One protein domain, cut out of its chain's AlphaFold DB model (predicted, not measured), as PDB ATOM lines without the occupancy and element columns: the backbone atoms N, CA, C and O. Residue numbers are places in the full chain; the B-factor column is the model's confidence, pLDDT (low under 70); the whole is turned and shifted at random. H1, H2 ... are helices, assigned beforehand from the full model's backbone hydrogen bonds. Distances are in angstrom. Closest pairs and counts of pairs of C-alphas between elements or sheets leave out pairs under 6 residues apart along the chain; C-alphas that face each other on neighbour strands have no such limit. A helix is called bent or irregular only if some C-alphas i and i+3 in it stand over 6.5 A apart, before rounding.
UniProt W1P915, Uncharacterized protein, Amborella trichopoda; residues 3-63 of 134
ATOM      1  N   LEU A   3     -52.836 -25.930  60.645       86.50
ATOM      2  CA  LEU A   3     -53.490 -27.087  60.039       86.50
ATOM      3  C   LEU A   3     -52.765 -28.346  60.513       86.50
ATOM      4  O   LEU A   3     -51.541 -28.409  60.440       86.50
ATOM      5  N   LEU A   4     -53.513 -29.324  61.036       83.75
ATOM      6  CA  LEU A   4     -52.966 -30.587  61.559       83.75
ATOM      7  C   LEU A   4     -51.783 -30.380  62.533       83.75
ATOM      8  O   LEU A   4     -50.781 -31.088  62.481       83.75
ATOM      9  N   GLY A   5     -51.881 -29.363  63.396       84.50
ATOM     10  CA  GLY A   5     -50.854 -29.036  64.393       84.50
ATOM     11  C   GLY A   5     -49.614 -28.310  63.853       84.50
ATOM     12  O   GLY A   5     -48.730 -27.985  64.636       84.50
ATOM     13  N   SER A   6     -49.547 -28.010  62.552       84.00
ATOM     14  CA  SER A   6     -48.420 -27.303  61.928       84.00
ATOM     15  C   SER A   6     -48.806 -25.898  61.466       84.00
ATOM     16  O   SER A   6     -49.886 -25.689  60.897       84.00
ATOM     17  N   SER A   7     -47.912 -24.924  61.670       90.38
ATOM     18  CA  SER A   7     -48.074 -23.583  61.097       90.38
ATOM     19  C   SER A   7     -48.042 -23.685  59.576       90.38
ATOM     20  O   SER A   7     -47.045 -24.091  58.987       90.38
ATOM     21  N   SER A   8     -49.170 -23.369  58.953       90.12
ATOM     22  CA  SER A   8     -49.427 -23.580  57.537       90.12
ATOM     23  C   SER A   8     -49.782 -22.258  56.863       90.12
ATOM     24  O   SER A   8     -50.580 -21.457  57.374       90.12
ATOM     25  N   ILE A   9     -49.189 -22.046  55.690       89.81
ATOM     26  CA  ILE A   9     -49.448 -20.907  54.811       89.81
ATOM     27  C   ILE A   9     -50.080 -21.461  53.537       89.81
ATOM     28  O   ILE A   9     -49.494 -22.312  52.871       89.81
ATOM     29  N   VAL A  10     -51.282 -20.987  53.208       89.06
ATOM     30  CA  VAL A  10     -51.960 -21.334  51.955       89.06
ATOM     31  C   VAL A  10     -51.659 -20.234  50.949       89.06
ATOM     32  O   VAL A  10     -52.027 -19.082  51.158       89.06
ATOM     33  N   MET A  11     -50.979 -20.596  49.867       90.44
ATOM     34  CA  MET A  11     -50.658 -19.688  48.772       90.44
ATOM     35  C   MET A  11     -51.454 -20.109  47.541       90.44
ATOM     36  O   MET A  11     -51.481 -21.288  47.197       90.44
ATOM     37  N   THR A  12     -52.111 -19.161  46.876       92.88
ATOM     38  CA  THR A  12     -52.946 -19.434  45.698       92.88
ATOM     39  C   THR A  12     -52.483 -18.616  44.495       92.88
ATOM     40  O   THR A  12     -51.772 -17.617  44.628       92.88
ATOM     41  N   GLY A  13     -52.859 -19.069  43.299       95.94
ATOM     42  CA  GLY A  13     -52.583 -18.386  42.037       95.94
ATOM     43  C   GLY A  13     -51.263 -18.778  41.350       95.94
ATOM     44  O   GLY A  13     -50.388 -19.407  41.952       95.94
ATOM     45  N   PRO A  14     -51.090 -18.404  40.066       95.38
ATOM     46  CA  PRO A  14     -49.957 -18.851  39.249       95.38
ATOM     47  C   PRO A  14     -48.586 -18.414  39.781       95.38
ATOM     48  O   PRO A  14     -47.626 -19.179  39.708       95.38
ATOM     49  N   ALA A  15     -48.490 -17.205  40.346       91.81
ATOM     50  CA  ALA A  15     -47.250 -16.690  40.928       91.81
ATOM     51  C   ALA A  15     -46.787 -17.542  42.122       91.81
ATOM     52  O   ALA A  15     -45.611 -17.892  42.217       91.81
ATOM     53  N   SER A  16     -47.730 -17.946  42.976       89.19
ATOM     54  CA  SER A  16     -47.485 -18.843  44.105       89.19
ATOM     55  C   SER A  16     -47.057 -20.235  43.648       89.19
ATOM     56  O   SER A  16     -46.099 -20.783  44.185       89.19
ATOM     57  N   ASN A  17     -47.700 -20.786  42.612       91.44
ATOM     58  CA  ASN A  17     -47.298 -22.069  42.029       91.44
ATOM     59  C   ASN A  17     -45.861 -22.007  41.503       91.44
ATOM     60  O   ASN A  17     -45.065 -22.900  41.778       91.44
ATOM     61  N   LYS A  18     -45.501 -20.934  40.786       90.62
ATOM     62  CA  LYS A  18     -44.129 -20.742  40.304       90.62
ATOM     63  C   LYS A  18     -43.149 -20.667  41.473       90.62
ATOM     64  O   LYS A  18     -42.108 -21.309  41.425       90.62
ATOM     65  N   LEU A  19     -43.481 -19.946  42.540       88.12
ATOM     66  CA  LEU A  19     -42.638 -19.913  43.731       88.12
ATOM     67  C   LEU A  19     -42.451 -21.325  44.309       88.12
ATOM     68  O   LEU A  19     -41.317 -21.762  44.459       88.12
ATOM     69  N   LEU A  20     -43.526 -22.075  44.555       87.62
ATOM     70  CA  LEU A  20     -43.441 -23.396  45.190       87.62
ATOM     71  C   LEU A  20     -42.749 -24.458  44.319       87.62
ATOM     72  O   LEU A  20     -41.983 -25.259  44.844       87.62
ATOM     73  N   PHE A  21     -42.985 -24.469  43.004       85.62
ATOM     74  CA  PHE A  21     -42.467 -25.512  42.107       85.62
ATOM     75  C   PHE A  21     -41.116 -25.189  41.456       85.62
ATOM     76  O   PHE A  21     -40.508 -26.085  40.872       85.62
ATOM     77  N   THR A  22     -40.640 -23.941  41.543       86.62
ATOM     78  CA  THR A  22     -39.349 -23.519  40.956       86.62
ATOM     79  C   THR A  22     -38.321 -23.077  41.995       86.62
ATOM     80  O   THR A  22     -37.190 -22.770  41.623       86.62
ATOM     81  N   SER A  23     -38.692 -23.016  43.280       83.69
ATOM     82  CA  SER A  23     -37.741 -22.716  44.354       83.69
ATOM     83  C   SER A  23     -36.671 -23.796  44.461       83.69
ATOM     84  O   SER A  23     -36.928 -24.970  44.197       83.69
ATOM     85  N   ASP A  24     -35.474 -23.387  44.874       80.94
ATOM     86  CA  ASP A  24     -34.408 -24.331  45.183       80.94
ATOM     87  C   ASP A  24     -34.735 -25.119  46.459       80.94
ATOM     88  O   ASP A  24     -35.462 -24.667  47.353       80.94
ATOM     89  N   ASP A  25     -34.108 -26.282  46.559       74.44
ATOM     90  CA  ASP A  25     -34.221 -27.228  47.659       74.44
ATOM     91  C   ASP A  25     -33.855 -26.595  49.018       74.44
ATOM     92  O   ASP A  25     -34.236 -27.066  50.080       74.44
ATOM     93  N   LYS A  26     -33.116 -25.488  49.030       75.69
ATOM     94  CA  LYS A  26     -32.756 -24.793  50.273       75.69
ATOM     95  C   LYS A  26     -33.871 -23.893  50.807       75.69
ATOM     96  O   LYS A  26     -33.872 -23.581  51.993       75.69
ATOM     97  N   THR A  27     -34.781 -23.443  49.943       77.94
ATOM     98  CA  THR A  27     -35.805 -22.437  50.273       77.94
ATOM     99  C   THR A  27     -37.149 -23.084  50.568       77.94
ATOM    100  O   THR A  27     -37.821 -22.706  51.524       77.94
ATOM    101  N   VAL A  28     -37.535 -24.078  49.766       76.00
ATOM    102  CA  VAL A  28     -38.774 -24.835  49.947       76.00
ATOM    103  C   VAL A  28     -38.433 -26.308  49.839       76.00
ATOM    104  O   VAL A  28     -38.152 -26.821  48.758       76.00
ATOM    105  N   MET A  29     -38.477 -27.000  50.976       72.94
ATOM    106  CA  MET A  29     -38.323 -28.444  50.981       72.94
ATOM    107  C   MET A  29     -39.656 -29.127  50.751       72.94
ATOM    108  O   MET A  29     -40.590 -28.968  51.532       72.94
ATOM    109  N   ALA A  30     -39.714 -29.943  49.700       70.69
ATOM    110  CA  ALA A  30     -40.766 -30.930  49.525       70.69
ATOM    111  C   ALA A  30     -40.575 -32.053  50.561       70.69
ATOM    112  O   ALA A  30     -40.123 -33.149  50.233       70.69
ATOM    113  N   SER A  31     -40.860 -31.767  51.835       65.94
ATOM    114  CA  SER A  31     -40.929 -32.801  52.860       65.94
ATOM    115  C   SER A  31     -42.215 -33.597  52.645       65.94
ATOM    116  O   SER A  31     -43.318 -33.051  52.577       65.94
ATOM    117  N   GLN A  32     -42.077 -34.906  52.454       69.19
ATOM    118  CA  GLN A  32     -43.244 -35.769  52.339       69.19
ATOM    119  C   GLN A  32     -43.882 -35.994  53.708       69.19
ATOM    120  O   GLN A  32     -43.215 -36.030  54.741       69.19
ATOM    121  N   LEU A  33     -45.208 -36.129  53.692       71.88
ATOM    122  CA  LEU A  33     -46.014 -36.253  54.895       71.88
ATOM    123  C   LEU A  33     -45.679 -37.563  55.620       71.88
ATOM    124  O   LEU A  33     -45.692 -38.639  55.019       71.88
ATOM    125  N   GLU A  34     -45.432 -37.487  56.927       76.12
ATOM    126  CA  GLU A  34     -45.074 -38.645  57.759       76.12
ATOM    127  C   GLU A  34     -46.131 -39.766  57.698       76.12
ATOM    128  O   GLU A  34     -45.811 -40.948  57.819       76.12
ATOM    129  N   SER A  35     -47.395 -39.419  57.443       82.38
ATOM    130  CA  SER A  35     -48.470 -40.394  57.246       82.38
ATOM    131  C   SER A  35     -48.259 -41.284  56.016       82.38
ATOM    132  O   SER A  35     -48.527 -42.480  56.095       82.38
ATOM    133  N   ALA A  36     -47.728 -40.754  54.909       80.00
ATOM    134  CA  ALA A  36     -47.449 -41.546  53.711       80.00
ATOM    135  C   ALA A  36     -46.353 -42.588  53.980       80.00
ATOM    136  O   ALA A  36     -46.475 -43.745  53.580       80.00
ATOM    137  N   ARG A  37     -45.328 -42.205  54.753       80.50
ATOM    138  CA  ARG A  37     -44.278 -43.118  55.221       80.50
ATOM    139  C   ARG A  37     -44.845 -44.242  56.097       80.50
ATOM    140  O   ARG A  37     -44.442 -45.389  55.943       80.50
ATOM    141  N   LYS A  38     -45.800 -43.937  56.985       84.31
ATOM    142  CA  LYS A  38     -46.448 -44.944  57.849       84.31
ATOM    143  C   LYS A  38     -47.222 -46.001  57.056       84.31
ATOM    144  O   LYS A  38     -47.240 -47.152  57.473       84.31
ATOM    145  N   ILE A  39     -47.821 -45.626  55.924       87.81
ATOM    146  CA  ILE A  39     -48.560 -46.554  55.053       87.81
ATOM    147  C   ILE A  39     -47.600 -47.396  54.204       87.81
ATOM    148  O   ILE A  39     -47.773 -48.604  54.094       87.81
ATOM    149  N   ALA A  40     -46.593 -46.763  53.598       83.31
ATOM    150  CA  ALA A  40     -45.698 -47.430  52.655       83.31
ATOM    151  C   ALA A  40     -44.614 -48.296  53.330       83.31
ATOM    152  O   ALA A  40     -44.046 -49.174  52.687       83.31
ATOM    153  N   GLY A  41     -44.316 -48.057  54.610       83.25
ATOM    154  CA  GLY A  41     -43.290 -48.781  55.360       83.25
ATOM    155  C   GLY A  41     -41.886 -48.171  55.249       83.25
ATOM    156  O   GLY A  41     -41.705 -47.015  54.854       83.25
ATOM    157  N   LYS A  42     -40.875 -48.953  55.654       81.31
ATOM    158  CA  LYS A  42     -39.453 -48.551  55.665       81.31
ATOM    159  C   LYS A  42     -38.813 -48.711  54.284       81.31
ATOM    160  O   LYS A  42     -39.255 -49.545  53.502       81.31
ATOM    161  N   TYR A  43     -37.736 -47.968  54.023       79.62
ATOM    162  CA  TYR A  43     -36.967 -48.001  52.769       79.62
ATOM    163  C   TYR A  43     -37.774 -47.581  51.538       79.62
ATOM    164  O   TYR A  43     -37.608 -48.108  50.439       79.62
ATOM    165  N   THR A  44     -38.659 -46.609  51.726       79.12
ATOM    166  CA  THR A  44     -39.527 -46.093  50.669       79.12
ATOM    167  C   THR A  44     -38.960 -44.813  50.066       79.12
ATOM    168  O   THR A  44     -38.081 -44.163  50.637       79.12
ATOM    169  N   ILE A  45     -39.504 -44.398  48.917       78.19
ATOM    170  CA  ILE A  45     -39.160 -43.109  48.295       78.19
ATOM    171  C   ILE A  45     -39.401 -41.911  49.230       78.19
ATOM    172  O   ILE A  45     -38.769 -40.873  49.054       78.19
ATOM    173  N   PHE A  46     -40.247 -42.097  50.254       75.94
ATOM    174  CA  PHE A  46     -40.569 -41.119  51.295       75.94
ATOM    175  C   PHE A  46     -39.449 -40.882  52.313       75.94
ATOM    176  O   PHE A  46     -39.510 -39.924  53.079       75.94
ATOM    177  N   GLU A  47     -38.421 -41.730  52.329       76.06
ATOM    178  CA  GLU A  47     -37.267 -41.616  53.229       76.06
ATOM    179  C   GLU A  47     -36.006 -41.109  52.510       76.06
ATOM    180  O   GLU A  47     -34.950 -40.944  53.126       76.06
ATOM    181  N   LEU A  48     -36.084 -40.884  51.195       75.81
ATOM    182  CA  LEU A  48     -34.936 -40.486  50.394       75.81
ATOM    183  C   LEU A  48     -34.586 -39.014  50.614       75.81
ATOM    184  O   LEU A  48     -35.448 -38.141  50.660       75.81
ATOM    185  N   ASN A  49     -33.283 -38.728  50.673       78.06
ATOM    186  CA  ASN A  49     -32.815 -37.351  50.584       78.06
ATOM    187  C   ASN A  49     -33.080 -36.784  49.177       78.06
ATOM    188  O   ASN A  49     -33.289 -37.518  48.208       78.06
ATOM    189  N   VAL A  50     -33.033 -35.461  49.055       76.44
ATOM    190  CA  VAL A  50     -33.443 -34.767  47.827       76.44
ATOM    191  C   VAL A  50     -32.602 -35.165  46.609       76.44
ATOM    192  O   VAL A  50     -33.129 -35.319  45.508       76.44
ATOM    193  N   LEU A  51     -31.303 -35.419  46.803       80.19
ATOM    194  CA  LEU A  51     -30.409 -35.899  45.744       80.19
ATOM    195  C   LEU A  51     -30.809 -37.291  45.236       80.19
ATOM    196  O   LEU A  51     -30.930 -37.494  44.028       80.19
ATOM    197  N   LYS A  52     -31.060 -38.239  46.142       82.44
ATOM    198  CA  LYS A  52     -31.514 -39.591  45.790       82.44
ATOM    199  C   LYS A  52     -32.892 -39.562  45.140       82.44
ATOM    200  O   LYS A  52     -33.127 -40.302  44.190       82.44
ATOM    201  N   LEU A  53     -33.784 -38.679  45.588       82.31
ATOM    202  CA  LEU A  53     -35.093 -38.494  44.964       82.31
ATOM    203  C   LEU A  53     -34.965 -37.967  43.524       82.31
ATOM    204  O   LEU A  53     -35.645 -38.465  42.626       82.31
ATOM    205  N   LYS A  54     -34.059 -37.010  43.278       83.25
ATOM    206  CA  LYS A  54     -33.735 -36.523  41.924       83.25
ATOM    207  C   LYS A  54     -33.200 -37.648  41.036       83.25
ATOM    208  O   LYS A  54     -33.649 -37.783  39.901       83.25
ATOM    209  N   GLN A  55     -32.308 -38.493  41.555       87.44
ATOM    210  CA  GLN A  55     -31.799 -39.662  40.827       87.44
ATOM    211  C   GLN A  55     -32.906 -40.677  40.517       87.44
ATOM    212  O   GLN A  55     -33.033 -41.108  39.374       87.44
ATOM    213  N   MET A  56     -33.759 -41.002  41.492       86.19
ATOM    214  CA  MET A  56     -34.911 -41.884  41.282       86.19
ATOM    215  C   MET A  56     -35.851 -41.338  40.207       86.19
ATOM    216  O   MET A  56     -36.288 -42.087  39.339       86.19
ATOM    217  N   ARG A  57     -36.115 -40.023  40.198       84.50
ATOM    218  CA  ARG A  57     -36.921 -39.387  39.147       84.50
ATOM    219  C   ARG A  57     -36.335 -39.632  37.755       84.50
ATOM    220  O   ARG A  57     -37.089 -39.968  36.850       84.50
ATOM    221  N   LEU A  58     -35.019 -39.505  37.587       87.44
ATOM    222  CA  LEU A  58     -34.361 -39.781  36.304       87.44
ATOM    223  C   LEU A  58     -34.539 -41.241  35.873       87.44
ATOM    224  O   LEU A  58     -34.813 -41.502  34.703       87.44
ATOM    225  N   VAL A  59     -34.452 -42.181  36.817       89.06
ATOM    226  CA  VAL A  59     -34.709 -43.604  36.554       89.06
ATOM    227  C   VAL A  59     -36.163 -43.820  36.118       89.06
ATOM    228  O   VAL A  59     -36.394 -44.433  35.076       89.06
ATOM    229  N   TYR A  60     -37.142 -43.247  36.830       85.88
ATOM    230  CA  TYR A  60     -38.560 -43.317  36.451       85.88
ATOM    231  C   TYR A  60     -38.831 -42.732  35.059       85.88
ATOM    232  O   TYR A  60     -39.597 -43.313  34.293       85.88
ATOM    233  N   MET A  61     -38.171 -41.632  34.682       85.81
ATOM    234  CA  MET A  61     -38.292 -41.076  33.327       85.81
ATOM    235  C   MET A  61     -37.786 -42.038  32.244       85.81
ATOM    236  O   MET A  61     -38.258 -41.977  31.114       85.81
ATOM    237  N   GLY A  62     -36.870 -42.952  32.578       84.12
ATOM    238  CA  GLY A  62     -36.451 -44.036  31.690       84.12
ATOM    239  C   GLY A  62     -37.572 -45.032  31.379       84.12
ATOM    240  O   GLY A  62     -37.699 -45.462  30.232       84.12
ATOM    241  N   PHE A  63     -38.405 -45.350  32.374       80.94
ATOM    242  CA  PHE A  63     -39.583 -46.211  32.218       80.94
ATOM    243  C   PHE A  63     -40.742 -45.493  31.520       80.94
ATOM    244  O   PHE A  63     -41.450 -46.098  30.724       80.94
TER     245      PHE A  63
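AT A GLANCE: This is residues 3 to 63 of the 134 residues of an uncharacterized protein of Amborella trichopoda (UniProt W1P915). Three separate helices are strung along an open, loose zigzag of chain, and no helix touches another. Residues 3 to 10 make a free arm that sticks out, followed by H1; the long link, residues 23 to 33, climbs from H1 to H2, and the chain then folds back through a shorter link to H3, whose residues 57 to 63 stand free. The printed part has 61 residues with three named helices, H1, H2 and H3 in that order, and no named strand; its class is all helix, though under half of the residues, 30 of 61, are in named elements. The whole is loose, with a radius of gyration of the C-alphas of 14.0 A, and the C-alphas span 32 by 29 by 20 A.

HOW THE PARTS SIT: Start at Leu 3, where residues 3 to 10 stand free, with no C-alpha 8 or more residues away along the chain within 10 A. Next look at residues 12 to 18, which stand free too; of these, 14 to 18 belong to H1, residues 14 to 22. Go on through the long link of 11 residues to H2, residues 34 to 40; H1 and H2 are apart, with no C-alpha of the one within 8 A of the other. A short link of 9 residues, in which residues 45 to 47 are a helical run without a name, leads to H3, residues 50 to 63. H2 and H3 are apart, and H1 and H3 are apart as well. Check the backbone of H1, H2 and H3 and you will find every O i to N i+4 pair within hydrogen-bond range. No helix is bent or irregular.

IN THESE COORDINATES: Find C-alpha 14 at (-49.957, -18.851, 39.249), where H1 begins; it runs 11.7 A from its first to its last C-alpha, that of Thr 22. H2 begins at Glu 34, with its C-alpha at (-45.074, -38.645, 57.759), and runs 10.2 A to the C-alpha of Ala 40. H3 is the longest helix, with 14 residues; from C-alpha 50 at (-33.443, -34.767, 47.827) it runs 20.3 A to C-alpha 63 at (-39.583, -46.211, 32.218).

THE WHOLE: Look at Gly 5 and Gly 62 for the two C-alphas farthest apart, 38.8 A. The C-alphas of Leu 3 and Phe 63, the first and last printed residues, are 36.5 A apart. Without the stretches that stand free, the body has 39 residues, spans 31 by 26 by 12 A and has a radius of gyration of 11.4 A. The printed part has no cut, and the link from H1 to H2 is long. In the B-factor column the mean pLDDT of the printed part is 83.0; residues 31 to 32, in that long link, are under 70.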